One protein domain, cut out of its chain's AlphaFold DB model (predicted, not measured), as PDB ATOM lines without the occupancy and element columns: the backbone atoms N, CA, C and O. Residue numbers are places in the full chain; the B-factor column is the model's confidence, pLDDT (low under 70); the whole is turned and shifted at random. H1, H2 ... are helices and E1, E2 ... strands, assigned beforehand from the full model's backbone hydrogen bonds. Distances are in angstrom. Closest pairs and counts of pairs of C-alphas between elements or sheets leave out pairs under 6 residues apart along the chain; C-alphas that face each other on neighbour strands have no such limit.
ATOM      1  N   VAL A   7     -96.096 -22.755  31.245       94.06
ATOM      2  CA  VAL A   7     -95.791 -23.028  29.841       94.06
ATOM      3  C   VAL A   7     -94.989 -24.322  29.764       94.06
ATOM      4  O   VAL A   7     -94.076 -24.537  30.557       94.06
ATOM      5  N   LYS A   8     -95.323 -25.205  28.820       94.00
ATOM      6  CA  LYS A   8     -94.467 -26.355  28.503       94.00
ATOM      7  C   LYS A   8     -93.302 -25.875  27.655       94.00
ATOM      8  O   LYS A   8     -93.521 -25.193  26.656       94.00
ATOM      9  N   VAL A   9     -92.091 -26.234  28.053       93.25
ATOM     10  CA  VAL A   9     -90.871 -25.825  27.370       93.25
ATOM     11  C   VAL A   9     -90.102 -27.064  26.957       93.25
ATOM     12  O   VAL A   9     -89.818 -27.953  27.758       93.25
ATOM     13  N   GLU A  10     -89.762 -27.099  25.679       94.00
ATOM     14  CA  GLU A  10     -88.916 -28.114  25.090       94.00
ATOM     15  C   GLU A  10     -87.778 -27.416  24.360       94.00
ATOM     16  O   GLU A  10     -88.004 -26.519  23.549       94.00
ATOM     17  N   THR A  11     -86.551 -27.834  24.652       92.31
ATOM     18  CA  THR A  11     -85.364 -27.333  23.966       92.31
ATOM     19  C   THR A  11     -84.472 -28.492  23.562       92.31
ATOM     20  O   THR A  11     -84.106 -29.339  24.375       92.31
ATOM     21  N   SER A  12     -84.122 -28.525  22.283       92.38
ATOM     22  CA  SER A  12     -83.176 -29.469  21.707       92.38
ATOM     23  C   SER A  12     -82.277 -28.716  20.739       92.38
ATOM     24  O   SER A  12     -82.710 -27.825  20.008       92.38
ATOM     25  N   VAL A  13     -80.993 -29.048  20.769       93.25
ATOM     26  CA  VAL A  13     -80.015 -28.538  19.815       93.25
ATOM     27  C   VAL A  13     -79.229 -29.737  19.323       93.25
ATOM     28  O   VAL A  13     -78.750 -30.541  20.120       93.25
ATOM     29  N   SER A  14     -79.106 -29.869  18.007       92.75
ATOM     30  CA  SER A  14     -78.299 -30.907  17.384       92.75
ATOM     31  C   SER A  14     -77.064 -30.286  16.746       92.75
ATOM     32  O   SER A  14     -77.128 -29.277  16.044       92.75
ATOM     33  N   TYR A  15     -75.910 -30.894  16.998       91.94
ATOM     34  CA  TYR A  15     -74.653 -30.515  16.373       91.94
ATOM     35  C   TYR A  15     -74.000 -31.760  15.786       91.94
ATOM     36  O   TYR A  15     -73.724 -32.725  16.494       91.94
ATOM     37  N   LYS A  16     -73.781 -31.749  14.465       92.50
ATOM     38  CA  LYS A  16     -73.195 -32.874  13.711       92.50
ATOM     39  C   LYS A  16     -73.898 -34.224  13.957       92.50
ATOM     40  O   LYS A  16     -73.250 -35.261  14.009       92.50
ATOM     41  N   GLY A  17     -75.225 -34.205  14.105       87.06
ATOM     42  CA  GLY A  17     -76.039 -35.410  14.306       87.06
ATOM     43  C   GLY A  17     -76.108 -35.921  15.749       87.06
ATOM     44  O   GLY A  17     -76.813 -36.892  16.000       87.06
ATOM     45  N   SER A  18     -75.433 -35.272  16.703       88.50
ATOM     46  CA  SER A  18     -75.570 -35.555  18.137       88.50
ATOM     47  C   SER A  18     -76.394 -34.469  18.823       88.50
ATOM     48  O   SER A  18     -76.191 -33.281  18.562       88.50
ATOM     49  N   GLU A  19     -77.313 -34.858  19.707       88.62
ATOM     50  CA  GLU A  19     -77.979 -33.900  20.592       88.62
ATOM     51  C   GLU A  19     -76.991 -33.377  21.633       88.62
ATOM     52  O   GLU A  19     -76.264 -34.147  22.264       88.62
ATOM     53  N   ILE A  20     -76.973 -32.059  21.811       90.81
ATOM     54  CA  ILE A  20     -76.168 -31.388  22.827       90.81
ATOM     55  C   ILE A  20     -77.078 -30.731  23.874       90.81
ATOM     56  O   ILE A  20     -78.220 -30.387  23.557       90.81
ATOM     57  N   PRO A  21     -76.593 -30.540  25.113       90.88
ATOM     58  CA  PRO A  21     -77.381 -29.916  26.168       90.88
ATOM     59  C   PRO A  21     -77.830 -28.502  25.784       90.88
ATOM     60  O   PRO A  21     -77.011 -27.655  25.424       90.88
ATOM     61  N   ALA A  22     -79.132 -28.245  25.898       90.81
ATOM     62  CA  ALA A  22     -79.745 -26.952  25.617       90.81
ATOM     63  C   ALA A  22     -80.581 -26.513  26.820       90.81
ATOM     64  O   ALA A  22     -81.474 -27.233  27.258       90.81
ATOM     65  N   PHE A  23     -80.256 -25.354  27.393       93.06
ATOM     66  CA  PHE A  23     -80.865 -24.883  28.635       93.06
ATOM     67  C   PHE A  23     -81.843 -23.762  28.307       93.06
ATOM     68  O   PHE A  23     -81.486 -22.786  27.649       93.06
ATOM     69  N   SER A  24     -83.075 -23.890  28.790       93.19
ATOM     70  CA  SER A  24     -84.075 -22.831  28.665       93.19
ATOM     71  C   SER A  24     -83.773 -21.744  29.687       93.19
ATOM     72  O   SER A  24     -83.543 -22.062  30.853       93.19
ATOM     73  N   MET A  25     -83.747 -20.475  29.266       92.94
ATOM     74  CA  MET A  25     -83.300 -19.370  30.121       92.94
ATOM     75  C   MET A  25     -84.396 -18.352  30.438       92.94
ATOM     76  O   MET A  25     -85.119 -17.899  29.555       92.94
ATOM     77  N   TRP A  26     -84.446 -17.932  31.703       94.81
ATOM     78  CA  TRP A  26     -85.041 -16.675  32.143       94.81
ATOM     79  C   TRP A  26     -83.904 -15.669  32.378       94.81
ATOM     80  O   TRP A  26     -83.152 -15.828  33.346       94.81
ATOM     81  N   PRO A  27     -83.711 -14.671  31.498       89.56
ATOM     82  CA  PRO A  27     -82.474 -13.892  31.473       89.56
ATOM     83  C   PRO A  27     -82.345 -12.895  32.631       89.56
ATOM     84  O   PRO A  27     -81.235 -12.695  33.127       89.56
ATOM     85  N   SER A  28     -83.436 -12.254  33.064       85.94
ATOM     86  CA  SER A  28     -83.382 -11.236  34.123       85.94
ATOM     87  C   SER A  28     -84.755 -10.730  34.568       85.94
ATOM     88  O   SER A  28     -85.552 -10.354  33.714       85.94
ATOM     89  N   GLY A  29     -84.938 -10.563  35.885       83.00
ATOM     90  CA  GLY A  29     -85.965  -9.690  36.489       83.00
ATOM     91  C   GLY A  29     -87.423 -10.082  36.226       83.00
ATOM     92  O   GLY A  29     -87.692 -11.079  35.564       83.00
ATOM     93  N   PHE A  30     -88.363  -9.302  36.767       87.88
ATOM     94  CA  PHE A  30     -89.809  -9.489  36.546       87.88
ATOM     95  C   PHE A  30     -90.512  -8.219  36.050       87.88
ATOM     96  O   PHE A  30     -91.624  -8.301  35.533       87.88
ATOM     97  N   GLY A  31     -89.849  -7.061  36.142       80.44
ATOM     98  CA  GLY A  31     -90.331  -5.793  35.592       80.44
ATOM     99  C   GLY A  31     -91.282  -5.042  36.523       80.44
ATOM    100  O   GLY A  31     -91.823  -4.010  36.135       80.44
ATOM    101  N   ASP A  32     -91.485  -5.537  37.743       78.12
ATOM    102  CA  ASP A  32     -92.327  -4.917  38.766       78.12
ATOM    103  C   ASP A  32     -91.514  -4.170  39.837       78.12
ATOM    104  O   ASP A  32     -92.082  -3.539  40.735       78.12
ATOM    105  N   GLU A  33     -90.185  -4.250  39.750       81.25
ATOM    106  CA  GLU A  33     -89.249  -3.576  40.633       81.25
ATOM    107  C   GLU A  33     -89.145  -2.079  40.307       81.25
ATOM    108  O   GLU A  33     -88.976  -1.678  39.160       81.25
ATOM    109  N   THR A  34     -89.212  -1.234  41.337       76.19
ATOM    110  CA  THR A  34     -89.205   0.236  41.193       76.19
ATOM    111  C   THR A  34     -88.173   0.926  42.083       76.19
ATOM    112  O   THR A  34     -88.014   2.139  42.031       76.19
ATOM    113  N   SER A  35     -87.453   0.174  42.917       80.50
ATOM    114  CA  SER A  35     -86.434   0.705  43.823       80.50
ATOM    115  C   SER A  35     -85.212  -0.215  43.888       80.50
ATOM    116  O   SER A  35     -85.348  -1.431  43.718       80.50
ATOM    117  N   PRO A  36     -84.018   0.300  44.226       82.94
ATOM    118  CA  PRO A  36     -82.838  -0.544  44.431       82.94
ATOM    119  C   PRO A  36     -83.068  -1.685  45.433       82.94
ATOM    120  O   PRO A  36     -82.560  -2.790  45.249       82.94
ATOM    121  N   ALA A  37     -83.886  -1.447  46.464       81.94
ATOM    122  CA  ALA A  37     -84.251  -2.459  47.450       81.94
ATOM    123  C   ALA A  37     -85.104  -3.593  46.850       81.94
ATOM    124  O   ALA A  37     -84.869  -4.754  47.183       81.94
ATOM    125  N   SER A  38     -86.044  -3.288  45.944       81.06
ATOM    126  CA  SER A  38     -86.844  -4.320  45.270       81.06
ATOM    127  C   SER A  38     -86.003  -5.172  44.317       81.06
ATOM    128  O   SER A  38     -86.173  -6.386  44.302       81.06
ATOM    129  N   TYR A  39     -85.031  -4.584  43.606       85.50
ATOM    130  CA  TYR A  39     -84.084  -5.356  42.784       85.50
ATOM    131  C   TYR A  39     -83.200  -6.272  43.643       85.50
ATOM    132  O   TYR A  39     -83.040  -7.459  43.357       85.50
ATOM    133  N   ALA A  40     -82.688  -5.753  44.763       84.69
ATOM    134  CA  ALA A  40     -81.862  -6.518  45.698       84.69
ATOM    135  C   ALA A  40     -82.617  -7.662  46.407       84.69
ATOM    136  O   ALA A  40     -81.983  -8.528  47.017       84.69
ATOM    137  N   ALA A  41     -83.955  -7.681  46.341       85.25
ATOM    138  CA  ALA A  41     -84.781  -8.752  46.890       85.25
ATOM    139  C   ALA A  41     -84.778 -10.028  46.027       85.25
ATOM    140  O   ALA A  41     -85.258 -11.062  46.498       85.25
ATOM    141  N   GLY A  42     -84.229  -9.973  44.806       89.56
ATOM    142  CA  GLY A  42     -84.076 -11.123  43.919       89.56
ATOM    143  C   GLY A  42     -83.252 -12.257  44.540       89.56
ATOM    144  O   GLY A  42     -82.242 -12.037  45.222       89.56
ATOM    145  N   ARG A  43     -83.682 -13.498  44.302       93.56
ATOM    146  CA  ARG A  43     -83.036 -14.725  44.791       93.56
ATOM    147  C   ARG A  43     -83.091 -15.821  43.742       93.56
ATOM    148  O   ARG A  43     -83.983 -15.835  42.900       93.56
ATOM    149  N   ILE A  44     -82.172 -16.771  43.860       94.75
ATOM    150  CA  ILE A  44     -82.313 -18.075  43.216       94.75
ATOM    151  C   ILE A  44     -82.873 -19.044  44.248       94.75
ATOM    152  O   ILE A  44     -82.334 -19.158  45.351       94.75
ATOM    153  N   GLU A  45     -83.956 -19.725  43.898       95.56
ATOM    154  CA  GLU A  45     -84.558 -20.760  44.730       95.56
ATOM    155  C   GLU A  45     -84.653 -22.060  43.941       95.56
ATOM    156  O   GLU A  45     -84.954 -22.065  42.746       95.56
ATOM    157  N   TYR A  46     -84.376 -23.169  44.615       95.00
ATOM    158  CA  TYR A  46     -84.549 -24.498  44.050       95.00
ATOM    159  C   TYR A  46     -84.942 -25.487  45.134       95.00
ATOM    160  O   TYR A  46     -84.563 -25.348  46.301       95.00
ATOM    161  N   GLN A  47     -85.690 -26.508  44.735       94.19
ATOM    162  CA  GLN A  47     -86.035 -27.616  45.605       94.19
ATOM    163  C   GLN A  47     -85.233 -28.854  45.232       94.19
ATOM    164  O   GLN A  47     -85.326 -29.372  44.118       94.19
ATOM    165  N   TYR A  48     -84.486 -29.338  46.219       86.56
ATOM    166  CA  TYR A  48     -83.725 -30.575  46.182       86.56
ATOM    167  C   TYR A  48     -84.362 -31.559  47.166       86.56
ATOM    168  O   TYR A  48     -84.415 -31.290  48.371       86.56
ATOM    169  N   ASN A  49     -84.852 -32.700  46.678       82.81
ATOM    170  CA  ASN A  49     -85.654 -33.639  47.470       82.81
ATOM    171  C   ASN A  49     -86.825 -32.912  48.171       82.81
ATOM    172  O   ASN A  49     -87.683 -32.332  47.511       82.81
ATOM    173  N   SER A  50     -86.844 -32.899  49.507       82.62
ATOM    174  CA  SER A  50     -87.839 -32.201  50.331       82.62
ATOM    175  C   SER A  50     -87.379 -30.826  50.838       82.62
ATOM    176  O   SER A  50     -88.139 -30.141  51.523       82.62
ATOM    177  N   LYS A  51     -86.150 -30.394  50.524       88.88
ATOM    178  CA  LYS A  51     -85.564 -29.148  51.035       88.88
ATOM    179  C   LYS A  51     -85.570 -28.059  49.967       88.88
ATOM    180  O   LYS A  51     -85.183 -28.292  48.827       88.88
ATOM    181  N   ILE A  52     -85.964 -26.852  50.364       92.44
ATOM    182  CA  ILE A  52     -85.890 -25.659  49.515       92.44
ATOM    183  C   ILE A  52     -84.665 -24.848  49.919       92.44
ATOM    184  O   ILE A  52     -84.578 -24.366  51.053       92.44
ATOM    185  N   GLU A  53     -83.741 -24.681  48.983       94.12
ATOM    186  CA  GLU A  53     -82.575 -23.819  49.127       94.12
ATOM    187  C   GLU A  53     -82.868 -22.441  48.541       94.12
ATOM    188  O   GLU A  53     -83.521 -22.305  47.505       94.12
ATOM    189  N   ARG A  54     -82.395 -21.400  49.232       93.88
ATOM    190  CA  ARG A  54     -82.654 -20.002  48.872       93.88
ATOM    191  C   ARG A  54     -81.354 -19.219  48.881       93.88
ATOM    192  O   ARG A  54     -80.818 -18.876  49.937       93.88
ATOM    193  N   LEU A  55     -80.841 -18.937  47.693       93.25
ATOM    194  CA  LEU A  55     -79.589 -18.231  47.483       93.25
ATOM    195  C   LEU A  55     -79.866 -16.738  47.308       93.25
ATOM    196  O   LEU A  55     -80.517 -16.305  46.359       93.25
ATOM    197  N   ALA A  56     -79.368 -15.938  48.250       90.62
ATOM    198  CA  ALA A  56     -79.389 -14.484  48.133       90.62
ATOM    199  C   ALA A  56     -78.443 -14.016  47.019       90.62
ATOM    200  O   ALA A  56     -77.399 -14.633  46.807       90.62
ATOM    201  N   ILE A  57     -78.746 -12.870  46.405       87.31
ATOM    202  CA  ILE A  57     -77.959 -12.268  45.314       87.31
ATOM    203  C   ILE A  57     -76.448 -12.207  45.589       87.31
ATOM    204  O   ILE A  57     -75.636 -12.528  44.728       87.31
ATOM    205  N   LYS A  58     -76.059 -11.917  46.838       87.50
ATOM    206  CA  LYS A  58     -74.654 -11.840  47.279       87.50
ATOM    207  C   LYS A  58     -73.895 -13.171  47.197       87.50
ATOM    208  O   LYS A  58     -72.671 -13.162  47.216       87.50
ATOM    209  N   LYS A  59     -74.602 -14.303  47.163       88.38
ATOM    210  CA  LYS A  59     -74.031 -15.657  47.080       88.38
ATOM    211  C   LYS A  59     -74.002 -16.202  45.647       88.38
ATOM    212  O   LYS A  59     -73.624 -17.352  45.461       88.38
ATOM    213  N   ILE A  60     -74.436 -15.416  44.661       89.31
ATOM    214  CA  ILE A  60     -74.604 -15.864  43.278       89.31
ATOM    215  C   ILE A  60     -73.539 -15.210  42.395       89.31
ATOM    216  O   ILE A  60     -73.408 -13.982  42.345       89.31
ATOM    217  N   SER A  61     -72.788 -16.040  41.677       87.62
ATOM    218  CA  SER A  61     -71.888 -15.641  40.596       87.62
ATOM    219  C   SER A  61     -72.523 -15.989  39.251       87.62
ATOM    220  O   SER A  61     -73.052 -17.082  39.081       87.62
ATOM    221  N   GLY A  62     -72.476 -15.066  38.289       87.69
ATOM    222  CA  GLY A  62     -72.958 -15.343  36.934       87.69
ATOM    223  C   GLY A  62     -72.113 -16.427  36.260       87.69
ATOM    224  O   GLY A  62     -70.888 -16.410  36.368       87.69
ATOM    225  N   GLY A  63     -72.768 -17.365  35.580       86.88
ATOM    226  CA  GLY A  63     -72.134 -18.468  34.858       86.88
ATOM    227  C   GLY A  63     -71.827 -19.705  35.706       86.88
ATOM    228  O   GLY A  63     -71.298 -20.673  35.169       86.88
ATOM    229  N   ASN A  64     -72.155 -19.714  37.003       91.38
ATOM    230  CA  ASN A  64     -71.976 -20.912  37.821       91.38
ATOM    231  C   ASN A  64     -73.069 -21.948  37.525       91.38
ATOM    232  O   ASN A  64     -74.253 -21.596  37.495       91.38
ATOM    233  N   THR A  65     -72.670 -23.212  37.380       92.94
ATOM    234  CA  THR A  65     -73.569 -24.347  37.137       92.94
ATOM    235  C   THR A  65     -73.779 -25.132  38.423       92.94
ATOM    236  O   THR A  65     -72.845 -25.706  38.980       92.94
ATOM    237  N   LEU A  66     -75.025 -25.183  38.880       93.44
ATOM    238  CA  LEU A  66     -75.453 -26.001  40.002       93.44
ATOM    239  C   LEU A  66     -75.994 -27.334  39.466       93.44
ATOM    240  O   LEU A  66     -76.972 -27.317  38.711       93.44
ATOM    241  N   PRO A  67     -75.382 -28.478  39.814       92.75
ATOM    242  CA  PRO A  67     -75.936 -29.780  39.474       92.75
ATOM    243  C   PRO A  67     -77.170 -30.073  40.337       92.75
ATOM    244  O   PRO A  67     -77.220 -29.685  41.507       92.75
ATOM    245  N   GLY A  68     -78.162 -30.745  39.753       88.38
ATOM    246  CA  GLY A  68     -79.337 -31.235  40.467       88.38
ATOM    247  C   GLY A  68     -79.051 -32.463  41.352       88.38
ATOM    248  O   GLY A  68     -77.894 -32.748  41.673       88.38
ATOM    249  N   PRO A  69     -80.093 -33.223  41.738       92.12
ATOM    250  CA  PRO A  69     -81.471 -33.121  41.251       92.12
ATOM    251  C   PRO A  69     -82.252 -31.855  41.623       92.12
ATOM    252  O   PRO A  69     -82.144 -31.353  42.738       92.12
ATOM    253  N   PHE A  70     -83.120 -31.395  40.718       93.62
ATOM    254  CA  PHE A  70     -84.068 -30.307  40.991       93.62
ATOM    255  C   PHE A  70     -85.500 -30.726  40.679       93.62
ATOM    256  O   PHE A  70     -85.804 -31.054  39.539       93.62
ATOM    257  N   ASN A  71     -86.391 -30.658  41.671       94.25
ATOM    258  CA  ASN A  71     -87.835 -30.760  41.421       94.25
ATOM    259  C   ASN A  71     -88.352 -29.498  40.732       94.25
ATOM    260  O   ASN A  71     -89.163 -29.554  39.816       94.25
ATOM    261  N   TRP A  72     -87.831 -28.356  41.162       95.38
ATOM    262  CA  TRP A  72     -87.934 -27.097  40.452       95.38
ATOM    263  C   TRP A  72     -86.751 -26.208  40.822       95.38
ATOM    264  O   TRP A  72     -86.168 -26.348  41.902       95.38
ATOM    265  N   ALA A  73     -86.386 -25.298  39.928       96.44
ATOM    266  CA  ALA A  73     -85.303 -24.349  40.141       96.44
ATOM    267  C   ALA A  73     -85.524 -23.080  39.319       96.44
ATOM    268  O   ALA A  73     -86.016 -23.141  38.194       96.44
ATOM    269  N   GLY A  74     -85.151 -21.922  39.854       95.88
ATOM    270  CA  GLY A  74     -85.186 -20.688  39.087       95.88
ATOM    271  C   GLY A  74     -84.988 -19.442  39.927       95.88
ATOM    272  O   GLY A  74     -84.347 -19.464  40.979       95.88
ATOM    273  N   VAL A  75     -85.534 -18.338  39.433       95.62
ATOM    274  CA  VAL A  75     -85.403 -17.019  40.050       95.62
ATOM    275  C   VAL A  75     -86.725 -16.620  40.673       95.62
ATOM    276  O   VAL A  75     -87.796 -16.895  40.138       95.62
ATOM    277  N   VAL A  76     -86.652 -15.936  41.806       94.31
ATOM    278  CA  VAL A  76     -87.809 -15.341  42.467       94.31
ATOM    279  C   VAL A  76     -87.465 -13.932  42.931       94.31
ATOM    280  O   VAL A  76     -86.312 -13.635  43.245       94.31
ATOM    281  N   ASN A  77     -88.470 -13.071  43.030       91.06
ATOM    282  CA  ASN A  77     -88.377 -11.825  43.785       91.06
ATOM    283  C   ASN A  77     -89.380 -11.853  44.950       91.06
ATOM    284  O   ASN A  77     -89.787 -12.930  45.398       91.06
ATOM    285  N   GLN A  78     -89.758 -10.695  45.497       86.94
ATOM    286  CA  GLN A  78     -90.718 -10.634  46.601       86.94
ATOM    287  C   GLN A  78     -92.081 -11.242  46.235       86.94
ATOM    288  O   GLN A  78     -92.636 -11.979  47.049       86.94
ATOM    289  N   TYR A  79     -92.570 -11.023  45.012       89.19
ATOM    290  CA  TYR A  79     -93.955 -11.294  44.614       89.19
ATOM    291  C   TYR A  79     -94.116 -12.267  43.445       89.19
ATOM    292  O   TYR A  79     -95.167 -12.892  43.325       89.19
ATOM    293  N   PHE A  80     -93.084 -12.442  42.627       93.06
ATOM    294  CA  PHE A  80     -93.102 -13.244  41.411       93.06
ATOM    295  C   PHE A  80     -92.028 -14.330  41.437       93.06
ATOM    296  O   PHE A  80     -91.050 -14.262  42.193       93.06
ATOM    297  N   ALA A  81     -92.242 -15.355  40.621       95.44
ATOM    298  CA  ALA A  81     -91.309 -16.446  40.409       95.44
ATOM    299  C   ALA A  81     -91.277 -16.843  38.930       95.44
ATOM    300  O   ALA A  81     -92.312 -16.865  38.266       95.44
ATOM    301  N   ALA A  82     -90.078 -17.166  38.451       96.25
ATOM    302  CA  ALA A  82     -89.795 -17.790  37.168       96.25
ATOM    303  C   ALA A  82     -89.001 -19.065  37.467       96.25
ATOM    304  O   ALA A  82     -87.782 -19.012  37.660       96.25
ATOM    305  N   VAL A  83     -89.700 -20.193  37.582       96.62
ATOM    306  CA  VAL A  83     -89.105 -21.485  37.946       96.62
ATOM    307  C   VAL A  83     -89.359 -22.531  36.878       96.62
ATOM    308  O   VAL A  83     -90.445 -22.625  36.313       96.62
ATOM    309  N   PHE A  84     -88.334 -23.328  36.620       96.19
ATOM    310  CA  PHE A  84     -88.368 -24.467  35.724       96.19
ATOM    311  C   PHE A  84     -88.635 -25.733  36.527       96.19
ATOM    312  O   PHE A  84     -88.053 -25.922  37.594       96.19
ATOM    313  N   ILE A  85     -89.491 -26.591  35.994       95.75
ATOM    314  CA  ILE A  85     -89.901 -27.880  36.537       95.75
ATOM    315  C   ILE A  85     -89.459 -28.927  35.505       95.75
ATOM    316  O   ILE A  85     -90.161 -29.126  34.511       95.75
ATOM    317  N   PRO A  86     -88.261 -29.518  35.647       94.62
ATOM    318  CA  PRO A  86     -87.766 -30.504  34.693       94.62
ATOM    319  C   PRO A  86     -88.518 -31.832  34.840       94.62
ATOM    320  O   PRO A  86     -88.754 -32.289  35.958       94.62
ATOM    321  N   ASP A  87     -88.817 -32.495  33.721       92.31
ATOM    322  CA  ASP A  87     -89.432 -33.834  33.742       92.31
ATOM    323  C   ASP A  87     -88.448 -34.902  34.263       92.31
ATOM    324  O   ASP A  87     -88.848 -35.902  34.859       92.31
ATOM    325  N   GLU A  88     -87.141 -34.654  34.105       91.56
ATOM    326  CA  GLU A  88     -86.048 -35.494  34.610       91.56
ATOM    327  C   GLU A  88     -85.182 -34.751  35.648       91.56
ATOM    328  O   GLU A  88     -84.069 -34.310  35.333       91.56
ATOM    329  N   PRO A  89     -85.621 -34.645  36.917       91.56
ATOM    330  CA  PRO A  89     -84.874 -33.964  37.976       91.56
ATOM    331  C   PRO A  89     -83.418 -34.400  38.091       91.56
ATOM    332  O   PRO A  89     -82.551 -33.561  38.295       91.56
ATOM    333  N   GLN A  90     -83.142 -35.701  37.946       90.94
ATOM    334  CA  GLN A  90     -81.818 -36.293  38.170       90.94
ATOM    335  C   GLN A  90     -80.764 -35.842  37.157       90.94
ATOM    336  O   GLN A  90     -79.582 -35.795  37.486       90.94
ATOM    337  N   ASN A  91     -81.183 -35.508  35.936       92.50
ATOM    338  CA  ASN A  91     -80.280 -35.048  34.885       92.50
ATOM    339  C   ASN A  91     -80.303 -33.516  34.728       92.50
ATOM    340  O   ASN A  91     -79.575 -32.984  33.885       92.50
ATOM    341  N   ALA A  92     -81.111 -32.808  35.525       93.81
ATOM    342  CA  ALA A  92     -81.246 -31.361  35.462       93.81
ATOM    343  C   ALA A  92     -80.048 -30.634  36.093       93.81
ATOM    344  O   ALA A  92     -79.531 -31.024  37.143       93.81
ATOM    345  N   ALA A  93     -79.646 -29.524  35.482       95.69
ATOM    346  CA  ALA A  93     -78.716 -28.560  36.056       95.69
ATOM    347  C   ALA A  93     -79.239 -27.134  35.858       95.69
ATOM    348  O   ALA A  93     -80.039 -26.870  34.959       95.69
ATOM    349  N   MET A  94     -78.770 -26.212  36.696       96.19
ATOM    350  CA  MET A  94     -79.117 -24.797  36.622       96.19
ATOM    351  C   MET A  94     -77.861 -23.952  36.449       96.19
ATOM    352  O   MET A  94     -76.974 -23.971  37.299       96.19
ATOM    353  N   VAL A  95     -77.814 -23.159  35.385       95.56
ATOM    354  CA  VAL A  95     -76.827 -22.095  35.207       95.56
ATOM    355  C   VAL A  95     -77.400 -20.817  35.801       95.56
ATOM    356  O   VAL A  95     -78.479 -20.361  35.426       95.56
ATOM    357  N   THR A  96     -76.678 -20.238  36.750       95.00
ATOM    358  CA  THR A  96     -77.076 -18.992  37.408       95.00
ATOM    359  C   THR A  96     -76.611 -17.790  36.586       95.00
ATOM    360  O   THR A  96     -75.479 -17.759  36.105       95.00
ATOM    361  N   LEU A  97     -77.476 -16.794  36.393       93.50
ATOM    362  CA  LEU A  97     -77.171 -15.584  35.624       93.50
ATOM    363  C   LEU A  97     -77.229 -14.368  36.548       93.50
ATOM    364  O   LEU A  97     -78.103 -14.261  37.411       93.50
ATOM    365  N   ARG A  98     -76.297 -13.435  36.351       92.31
ATOM    366  CA  ARG A  98     -76.224 -12.181  37.104       92.31
ATOM    367  C   ARG A  98     -75.918 -11.049  36.141       92.31
ATOM    368  O   ARG A  98     -74.795 -10.919  35.666       92.31
ATOM    369  N   ASN A  99     -76.941 -10.256  35.876       89.81
ATOM    370  CA  ASN A  99     -76.896  -9.103  34.996       89.81
ATOM    371  C   ASN A  99     -76.957  -7.819  35.825       89.81
ATOM    372  O   ASN A  99     -77.289  -7.840  37.012       89.81
ATOM    373  N   SER A 100     -76.638  -6.691  35.202       89.44
ATOM    374  CA  SER A 100     -76.780  -5.378  35.825       89.44
ATOM    375  C   SER A 100     -77.552  -4.432  34.926       89.44
ATOM    376  O   SER A 100     -77.374  -4.470  33.710       89.44
ATOM    377  N   LEU A 101     -78.349  -3.570  35.540       89.25
ATOM    378  CA  LEU A 101     -79.117  -2.525  34.880       89.25
ATOM    379  C   LEU A 101     -78.883  -1.213  35.624       89.25
ATOM    380  O   LEU A 101     -78.853  -1.202  36.852       89.25
ATOM    381  N   ASP A 102     -78.731  -0.117  34.894       89.69
ATOM    382  CA  ASP A 102     -78.727   1.214  35.493       89.69
ATOM    383  C   ASP A 102     -80.166   1.723  35.563       89.69
ATOM    384  O   ASP A 102     -80.859   1.801  34.548       89.69
ATOM    385  N   VAL A 103     -80.631   2.038  36.772       87.50
ATOM    386  CA  VAL A 103     -81.989   2.546  37.015       87.50
ATOM    387  C   VAL A 103     -81.929   3.942  37.628       87.50
ATOM    388  O   VAL A 103     -80.992   4.226  38.372       87.50
ATOM    389  N   PRO A 104     -82.896   4.833  37.360       86.62
ATOM    390  CA  PRO A 104     -82.951   6.138  38.018       86.62
ATOM    391  C   PRO A 104     -82.990   5.998  39.546       86.62
ATOM    392  O   PRO A 104     -83.669   5.111  40.069       86.62
ATOM    393  N   LYS A 105     -82.289   6.874  40.280       82.50
ATOM    394  CA  LYS A 105     -82.330   6.865  41.756       82.50
ATOM    395  C   LYS A 105     -83.718   7.177  42.310       82.50
ATOM    396  O   LYS A 105     -84.134   6.561  43.290       82.50
ATOM    397  N   ASP A 106     -84.413   8.123  41.685       79.62
ATOM    398  CA  ASP A 106     -85.812   8.430  41.966       79.62
ATOM    399  C   ASP A 106     -86.687   7.888  40.832       79.62
ATOM    400  O   ASP A 106     -86.723   8.434  39.731       79.62
ATOM    401  N   ALA A 107     -87.410   6.804  41.105       75.19
ATOM    402  CA  ALA A 107     -88.349   6.235  40.145       75.19
ATOM    403  C   ALA A 107     -89.591   7.115  39.918       75.19
ATOM    404  O   ALA A 107     -90.269   6.949  38.907       75.19
ATOM    405  N   LYS A 108     -89.906   8.047  40.833       76.00
ATOM    406  CA  LYS A 108     -91.031   8.984  40.676       76.00
ATOM    407  C   LYS A 108     -90.655  10.171  39.791       76.00
ATOM    408  O   LYS A 108     -91.503  10.638  39.040       76.00
ATOM    409  N   ASN A 109     -89.399  10.617  39.856       80.62
ATOM    410  CA  ASN A 109     -88.838  11.668  39.003       80.62
ATOM    411  C   ASN A 109     -87.577  11.155  38.287       80.62
ATOM    412  O   ASN A 109     -86.456  11.459  38.708       80.62
ATOM    413  N   PRO A 110     -87.734  10.356  37.218       81.56
ATOM    414  CA  PRO A 110     -86.608   9.705  36.568       81.56
ATOM    415  C   PRO A 110     -85.684  10.731  35.901       81.56
ATOM    416  O   PRO A 110     -86.071  11.415  34.954       81.56
ATOM    417  N   ASN A 111     -84.440  10.803  36.374       84.75
ATOM    418  CA  ASN A 111     -83.367  11.561  35.738       84.75
ATOM    419  C   ASN A 111     -82.360  10.586  35.099       84.75
ATOM    420  O   ASN A 111     -81.669   9.875  35.831       84.75
ATOM    421  N   PRO A 112     -82.230  10.557  33.759       81.94
ATOM    422  CA  PRO A 112     -81.283   9.679  33.064       81.94
ATOM    423  C   PRO A 112     -79.813   9.894  33.449       81.94
ATOM    424  O   PRO A 112     -79.005   8.987  33.288       81.94
ATOM    425  N   ASN A 113     -79.467  11.076  33.969       86.19
ATOM    426  CA  ASN A 113     -78.110  11.408  34.404       86.19
ATOM    427  C   ASN A 113     -77.847  11.068  35.881       86.19
ATOM    428  O   ASN A 113     -76.719  11.225  36.344       86.19
ATOM    429  N   ASP A 114     -78.864  10.629  36.631       88.62
ATOM    430  CA  ASP A 114     -78.747  10.256  38.044       88.62
ATOM    431  C   ASP A 114     -79.262   8.830  38.274       88.62
ATOM    432  O   ASP A 114     -80.361   8.587  38.787       88.62
ATOM    433  N   THR A 115     -78.446   7.869  37.846       90.25
ATOM    434  CA  THR A 115     -78.751   6.443  37.932       90.25
ATOM    435  C   THR A 115     -77.982   5.751  39.054       90.25
ATOM    436  O   THR A 115     -76.996   6.245  39.608       90.25
ATOM    437  N   VAL A 116     -78.474   4.578  39.425       90.88
ATOM    438  CA  VAL A 116     -77.835   3.628  40.321       90.88
ATOM    439  C   VAL A 116     -77.822   2.265  39.649       90.88
ATOM    440  O   VAL A 116     -78.827   1.804  39.109       90.88
ATOM    441  N   LYS A 117     -76.665   1.609  39.698       91.44
ATOM    442  CA  LYS A 117     -76.492   0.265  39.166       91.44
ATOM    443  C   LYS A 117     -77.161  -0.746  40.091       91.44
ATOM    444  O   LYS A 117     -76.785  -0.868  41.258       91.44
ATOM    445  N   VAL A 118     -78.135  -1.478  39.567       90.62
ATOM    446  CA  VAL A 118     -78.824  -2.572  40.256       90.62
ATOM    447  C   VAL A 118     -78.499  -3.902  39.600       90.62
ATOM    448  O   VAL A 118     -78.107  -3.977  38.435       90.62
ATOM    449  N   GLU A 119     -78.638  -4.971  40.373       90.56
ATOM    450  CA  GLU A 119     -78.335  -6.325  39.931       90.56
ATOM    451  C   GLU A 119     -79.624  -7.104  39.686       90.56
ATOM    452  O   GLU A 119     -80.560  -7.052  40.483       90.56
ATOM    453  N   LEU A 120     -79.648  -7.841  38.581       90.50
ATOM    454  CA  LEU A 120     -80.761  -8.665  38.141       90.50
ATOM    455  C   LEU A 120     -80.303 -10.115  38.075       90.50
ATOM    456  O   LEU A 120     -79.261 -10.428  37.495       90.50
ATOM    457  N   LEU A 121     -81.100 -11.007  38.648       93.06
ATOM    458  CA  LEU A 121     -80.848 -12.437  38.574       93.06
ATOM    459  C   LEU A 121     -81.631 -13.060  37.423       93.06
ATOM    460  O   LEU A 121     -82.775 -12.689  37.157       93.06
ATOM    461  N   GLY A 122     -80.991 -14.026  36.780       94.00
ATOM    462  CA  GLY A 122     -81.578 -14.930  35.806       94.00
ATOM    463  C   GLY A 122     -81.169 -16.368  36.122       94.00
ATOM    464  O   GLY A 122     -80.275 -16.618  36.937       94.00
ATOM    465  N   ALA A 123     -81.816 -17.324  35.476       95.94
ATOM    466  CA  ALA A 123     -81.447 -18.727  35.568       95.94
ATOM    467  C   ALA A 123     -81.744 -19.422  34.247       95.94
ATOM    468  O   ALA A 123     -82.759 -19.140  33.609       95.94
ATOM    469  N   ALA A 124     -80.877 -20.348  33.861       95.75
ATOM    470  CA  ALA A 124     -81.150 -21.287  32.790       95.75
ATOM    471  C   ALA A 124     -81.172 -22.702  33.353       95.75
ATOM    472  O   ALA A 124     -80.250 -23.084  34.068       95.75
ATOM    473  N   VAL A 125     -82.214 -23.470  33.053       95.56
ATOM    474  CA  VAL A 125     -82.370 -24.846  33.537       95.56
ATOM    475  C   VAL A 125     -82.559 -25.770  32.345       95.56
ATOM    476  O   VAL A 125     -83.269 -25.449  31.391       95.56
ATOM    477  N   GLY A 126     -81.888 -26.915  32.387       94.38
ATOM    478  CA  GLY A 126     -81.933 -27.897  31.314       94.38
ATOM    479  C   GLY A 126     -81.364 -29.244  31.730       94.38
ATOM    480  O   GLY A 126     -80.782 -29.395  32.806       94.38
ATOM    481  N   ASN A 127     -81.552 -30.222  30.855       93.25
ATOM    482  CA  ASN A 127     -80.978 -31.547  30.945       93.25
ATOM    483  C   ASN A 127     -79.506 -31.495  30.514       93.25
ATOM    484  O   ASN A 127     -79.145 -30.911  29.494       93.25
ATOM    485  N   THR A 128     -78.640 -32.126  31.299       91.56
ATOM    486  CA  THR A 128     -77.202 -32.233  31.019       91.56
ATOM    487  C   THR A 128     -76.861 -33.275  29.948       91.56
ATOM    488  O   THR A 128     -75.714 -33.334  29.513       91.56
ATOM    489  N   LYS A 129     -77.831 -34.087  29.507       86.81
ATOM    490  CA  LYS A 129     -77.647 -35.232  28.599       86.81
ATOM    491  C   LYS A 129     -78.505 -35.154  27.326       86.81
ATOM    492  O   LYS A 129     -78.997 -36.175  26.862       86.81
ATOM    493  N   GLY A 130     -78.663 -33.961  26.747       85.75
ATOM    494  CA  GLY A 130     -79.337 -33.766  25.455       85.75
ATOM    495  C   GLY A 130     -80.577 -32.886  25.571       85.75
ATOM    496  O   GLY A 130     -80.514 -31.818  26.182       85.75
ATOM    497  N   ARG A 131     -81.687 -33.317  24.961       90.56
ATOM    498  CA  ARG A 131     -82.971 -32.601  24.984       90.56
ATOM    499  C   ARG A 131     -83.458 -32.312  26.409       90.56
ATOM    500  O   ARG A 131     -83.507 -33.187  27.271       90.56
ATOM    501  N   SER A 132     -83.899 -31.078  26.625       92.44
ATOM    502  CA  SER A 132     -84.535 -30.629  27.861       92.44
ATOM    503  C   SER A 132     -86.039 -30.522  27.655       92.44
ATOM    504  O   SER A 132     -86.490 -29.759  26.798       92.44
ATOM    505  N   VAL A 133     -86.807 -31.249  28.462       93.00
ATOM    506  CA  VAL A 133     -88.272 -31.180  28.495       93.00
ATOM    507  C   VAL A 133     -88.717 -30.859  29.916       93.00
ATOM    508  O   VAL A 133     -88.163 -31.380  30.890       93.00
ATOM    509  N   GLY A 134     -89.692 -29.968  30.034       92.81
ATOM    510  CA  GLY A 134     -90.316 -29.668  31.308       92.81
ATOM    511  C   GLY A 134     -91.357 -28.567  31.208       92.81
ATOM    512  O   GLY A 134     -91.826 -28.183  30.132       92.81
ATOM    513  N   GLN A 135     -91.713 -28.034  32.364       94.88
ATOM    514  CA  GLN A 135     -92.608 -26.896  32.494       94.88
ATOM    515  C   GLN A 135     -91.851 -25.687  33.034       94.88
ATOM    516  O   GLN A 135     -90.845 -25.812  33.726       94.88
ATOM    517  N   MET A 136     -92.354 -24.498  32.741       95.06
ATOM    518  CA  MET A 136     -91.882 -23.252  33.314       95.06
ATOM    519  C   MET A 136     -93.075 -22.507  33.897       95.06
ATOM    520  O   MET A 136     -94.030 -22.203  33.184       95.06
ATOM    521  N   PHE A 137     -93.021 -22.229  35.195       95.94
ATOM    522  CA  PHE A 137     -93.958 -21.342  35.867       95.94
ATOM    523  C   PHE A 137     -93.380 -19.932  35.874       95.94
ATOM    524  O   PHE A 137     -92.310 -19.717  36.443       95.94
ATOM    525  N   VAL A 138     -94.093 -18.980  35.272       95.25
ATOM    526  CA  VAL A 138     -93.757 -17.553  35.316       95.25
ATOM    527  C   VAL A 138     -94.986 -16.793  35.777       95.25
ATOM    528  O   VAL A 138     -95.919 -16.575  35.005       95.25
ATOM    529  N   GLY A 139     -95.012 -16.407  37.048       93.50
ATOM    530  CA  GLY A 139     -96.221 -15.824  37.605       93.50
ATOM    531  C   GLY A 139     -96.125 -15.352  39.050       93.50
ATOM    532  O   GLY A 139     -95.064 -15.410  39.682       93.50
ATOM    533  N   PRO A 140     -97.250 -14.841  39.573       92.75
ATOM    534  CA  PRO A 140     -97.358 -14.367  40.941       92.75
ATOM    535  C   PRO A 140     -97.295 -15.516  41.950       92.75
ATOM    536  O   PRO A 140     -97.906 -16.569  41.771       92.75
ATOM    537  N   LYS A 141     -96.644 -15.271  43.085       92.19
ATOM    538  CA  LYS A 141     -96.585 -16.183  44.233       92.19
ATOM    539  C   LYS A 141     -97.827 -16.052  45.125       92.19
ATOM    540  O   LYS A 141     -97.710 -15.852  46.333       92.19
ATOM    541  N   SER A 142     -99.022 -16.115  44.543       89.25
ATOM    542  CA  SER A 142    -100.257 -16.213  45.329       89.25
ATOM    543  C   SER A 142    -100.547 -17.679  45.644       89.25
ATOM    544  O   SER A 142    -100.394 -18.532  44.768       89.25
ATOM    545  N   LEU A 143    -100.968 -17.982  46.879       87.12
ATOM    546  CA  LEU A 143    -101.214 -19.369  47.305       87.12
ATOM    547  C   LEU A 143    -102.134 -20.148  46.347       87.12
ATOM    548  O   LEU A 143    -101.724 -21.227  45.934       87.12
ATOM    549  N   PRO A 144    -103.292 -19.616  45.897       87.69
ATOM    550  CA  PRO A 144    -104.176 -20.362  44.997       87.69
ATOM    551  C   PRO A 144    -103.523 -20.736  43.665       87.69
ATOM    552  O   PRO A 144    -103.826 -21.782  43.104       87.69
ATOM    553  N   ILE A 145    -102.636 -19.878  43.148       91.06
ATOM    554  CA  ILE A 145    -101.963 -20.115  41.872       91.06
ATOM    555  C   ILE A 145    -100.867 -21.158  42.061       91.06
ATOM    556  O   ILE A 145    -100.854 -22.151  41.341       91.06
ATOM    557  N   VAL A 146     -99.979 -20.987  43.040       92.00
ATOM    558  CA  VAL A 146     -98.850 -21.913  43.220       92.00
ATOM    559  C   VAL A 146     -99.281 -23.294  43.722       92.00
ATOM    560  O   VAL A 146     -98.646 -24.280  43.365       92.00
ATOM    561  N   GLU A 147    -100.378 -23.388  44.482       91.19
ATOM    562  CA  GLU A 147    -100.979 -24.668  44.896       91.19
ATOM    563  C   GLU A 147    -101.677 -25.388  43.725       91.19
ATOM    564  O   GLU A 147    -101.827 -26.605  43.754       91.19
ATOM    565  N   SER A 148    -102.069 -24.663  42.667       91.25
ATOM    566  CA  SER A 148    -102.657 -25.265  41.458       91.25
ATOM    567  C   SER A 148    -101.622 -25.869  40.501       91.25
ATOM    568  O   SER A 148    -101.978 -26.669  39.634       91.25
ATOM    569  N   VAL A 149    -100.344 -25.499  40.638       92.56
ATOM    570  CA  VAL A 149     -99.266 -25.991  39.774       92.56
ATOM    571  C   VAL A 149     -98.704 -27.279  40.352       92.56
ATOM    572  O   VAL A 149     -97.899 -27.252  41.280       92.56
ATOM    573  N   HIS A 150     -99.124 -28.407  39.786       91.00
ATOM    574  CA  HIS A 150     -98.653 -29.722  40.197       91.00
ATOM    575  C   HIS A 150     -97.200 -29.971  39.765       91.00
ATOM    576  O   HIS A 150     -96.846 -29.754  38.607       91.00
ATOM    577  N   VAL A 151     -96.382 -30.482  40.687       90.56
ATOM    578  CA  VAL A 151     -94.994 -30.896  40.456       90.56
ATOM    579  C   VAL A 151     -94.888 -32.407  40.704       90.56
ATOM    580  O   VAL A 151     -94.720 -32.826  41.854       90.56
ATOM    581  N   PRO A 152     -94.970 -33.244  39.651       81.06
ATOM    582  CA  PRO A 152     -95.050 -34.704  39.786       81.06
ATOM    583  C   PRO A 152     -93.846 -35.343  40.483       81.06
ATOM    584  O   PRO A 152     -93.931 -36.449  41.011       81.06
ATOM    585  N   THR A 153     -92.704 -34.660  40.465       83.38
ATOM    586  CA  THR A 153     -91.426 -35.183  40.944       83.38
ATOM    587  C   THR A 153     -91.253 -35.058  42.460       83.38
ATOM    588  O   THR A 153     -90.367 -35.689  43.036       83.38
ATOM    589  N   ILE A 154     -92.097 -34.266  43.132       85.19
ATOM    590  CA  ILE A 154     -92.105 -34.145  44.593       85.19
ATOM    591  C   ILE A 154     -92.814 -35.363  45.191       85.19
ATOM    592  O   ILE A 154     -93.956 -35.667  44.852       85.19
ATOM    593  N   THR A 155     -92.173 -36.037  46.144       75.69
ATOM    594  CA  THR A 155     -92.785 -37.123  46.919       75.69
ATOM    595  C   THR A 155     -93.401 -36.574  48.212       75.69
ATOM    596  O   THR A 155     -92.728 -35.911  49.000       75.69
ATOM    597  N   GLY A 156     -94.697 -36.821  48.446       73.62
ATOM    598  CA  GLY A 156     -95.417 -36.365  49.644       73.62
ATOM    599  C   GLY A 156     -96.821 -35.833  49.346       73.62
ATOM    600  O   GLY A 156     -97.312 -35.961  48.233       73.62
ATOM    601  N   ALA A 157     -97.472 -35.238  50.351       68.00
ATOM    602  CA  ALA A 157     -98.829 -34.694  50.221       68.00
ATOM    603  C   ALA A 157     -98.888 -33.320  49.520       68.00
ATOM    604  O   ALA A 157     -99.938 -32.930  49.020       68.00
ATOM    605  N   GLU A 158     -97.778 -32.574  49.492       81.06
ATOM    606  CA  GLU A 158     -97.698 -31.218  48.930       81.06
ATOM    607  C   GLU A 158     -96.879 -31.231  47.627       81.06
ATOM    608  O   GLU A 158     -95.720 -30.825  47.597       81.06
ATOM    609  N   GLN A 159     -97.472 -31.759  46.553       88.44
ATOM    610  CA  GLN A 159     -96.832 -31.910  45.237       88.44
ATOM    611  C   GLN A 159     -97.056 -30.678  44.350       88.44
ATOM    612  O   GLN A 159     -97.584 -30.793  43.242       88.44
ATOM    613  N   ASP A 160     -96.727 -29.491  44.856       91.75
ATOM    614  CA  ASP A 160     -96.977 -28.220  44.170       91.75
ATOM    615  C   ASP A 160     -95.910 -27.152  44.475       91.75
ATOM    616  O   ASP A 160     -94.900 -27.411  45.136       91.75
ATOM    617  N   LEU A 161     -96.122 -25.932  43.975       93.25
ATOM    618  CA  LEU A 161     -95.192 -24.811  44.120       93.25
ATOM    619  C   LEU A 161     -95.430 -23.945  45.372       93.25
ATOM    620  O   LEU A 161     -94.827 -22.873  45.490       93.25
TER     621      LEU A 161
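AT A GLANCE: This is residues 7 to 161 of the 397 residues of the protein "Membrane protein insertase YidC" of Acidobacteria bacterium (UniProt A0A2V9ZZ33). Two sheets form a sandwich, partly face to face, with their strands nearly aligned; the long hairpin of E10 and E11 reaches past the other sheet at one end, where H1 packs on E11. The small hairpin of E2 and E3 sticks out from the opposite end, and H2 with the tail of residues 149 to 161 lies by the six-stranded sheet. The 155 printed residues hold two named helices and twelve named strands, in the order E1 E2 E3 E4 H1 E5 E6 E7 E8 E9 E10 E11 E12 H2. The sheets E1 E12 E9 E8 E5 E6, E4 E11 E10 E7 and E2 E3 are antiparallel, and the class is mostly strand. The whole is compact, with a radius of gyration of the C-alphas of 16.7 A and spans of 50 by 44 by 26 A.

IN THESE COORDINATES: E1, residues 7 to 11, begins with C-alpha 7 at (-95.791, -23.028, 29.841) and runs on into E2, residues 13 to 15. E3, residues 18 to 20, E4, residues 24 to 26, and H1, residues 36 to 40, follow. E5, residues 43 to 48, is 15.9 A long, and E6, residues 51 to 56, 16.2 A. After E7, residues 65 to 67, come E8, residues 72 to 76, and E9, residues 80 to 86, 19.3 A. E10, residues 92 to 104, is 37.6 A long; E11, residues 115 to 127, is 38.7 A; E12, residues 132 to 140, is 24.5 A. H2, residues 143 to 148, ends with C-alpha 148 at (-102.657, -25.265, 41.458).

HOW THE PARTS SIT: The six-stranded sheet is twisted, with E1 and E6 as edge strands. E1 and E12 are antiparallel, with N 9 and O 134 at 2.9 A. E12 and E9 pair through N 83 and O 137, 2.9 A, the hairpin E8 and E9 through N 75 and O 82, 2.9 A, E8 and E5 through N 45 and O 74, 3.0 A, and the hairpin E5 and E6 through N 46 and O 53, 3.1 A. In the sandwich, two sheets face to face, the planes stand 16 degrees apart; the closest C-alphas of E8 and E11 are those of Gly 74 and Ala 123, 5.5 A. In the other sheet N 26 and O 123 of E4 and E11 are 2.8 A apart, N 99 and O 120 of the hairpin E10 and E11 2.8 A, and N 66 and O 94 of E7 and E10 2.8 A. H1 is on this sheet, over E11, at a height over the sheet of 8.1 A; their closest C-alphas are those of Pro 36 and Val 118, 6.1 A. H2 only grazes the six-stranded sheet, with residues 145 to 146. The hairpin E2 and E3 has N 15 and O 18 at 2.9 A; E3 is apart from E1. In H1 and H2 every O i to N i+4 pair is within hydrogen-bond range.

THE WHOLE: The two C-alphas farthest apart are those of Gly 17 and Asn 109, 54.7 A. The printed part has no cut, and no link is long. The mean pLDDT of the printed part is 89.8; residue 157 is under 70.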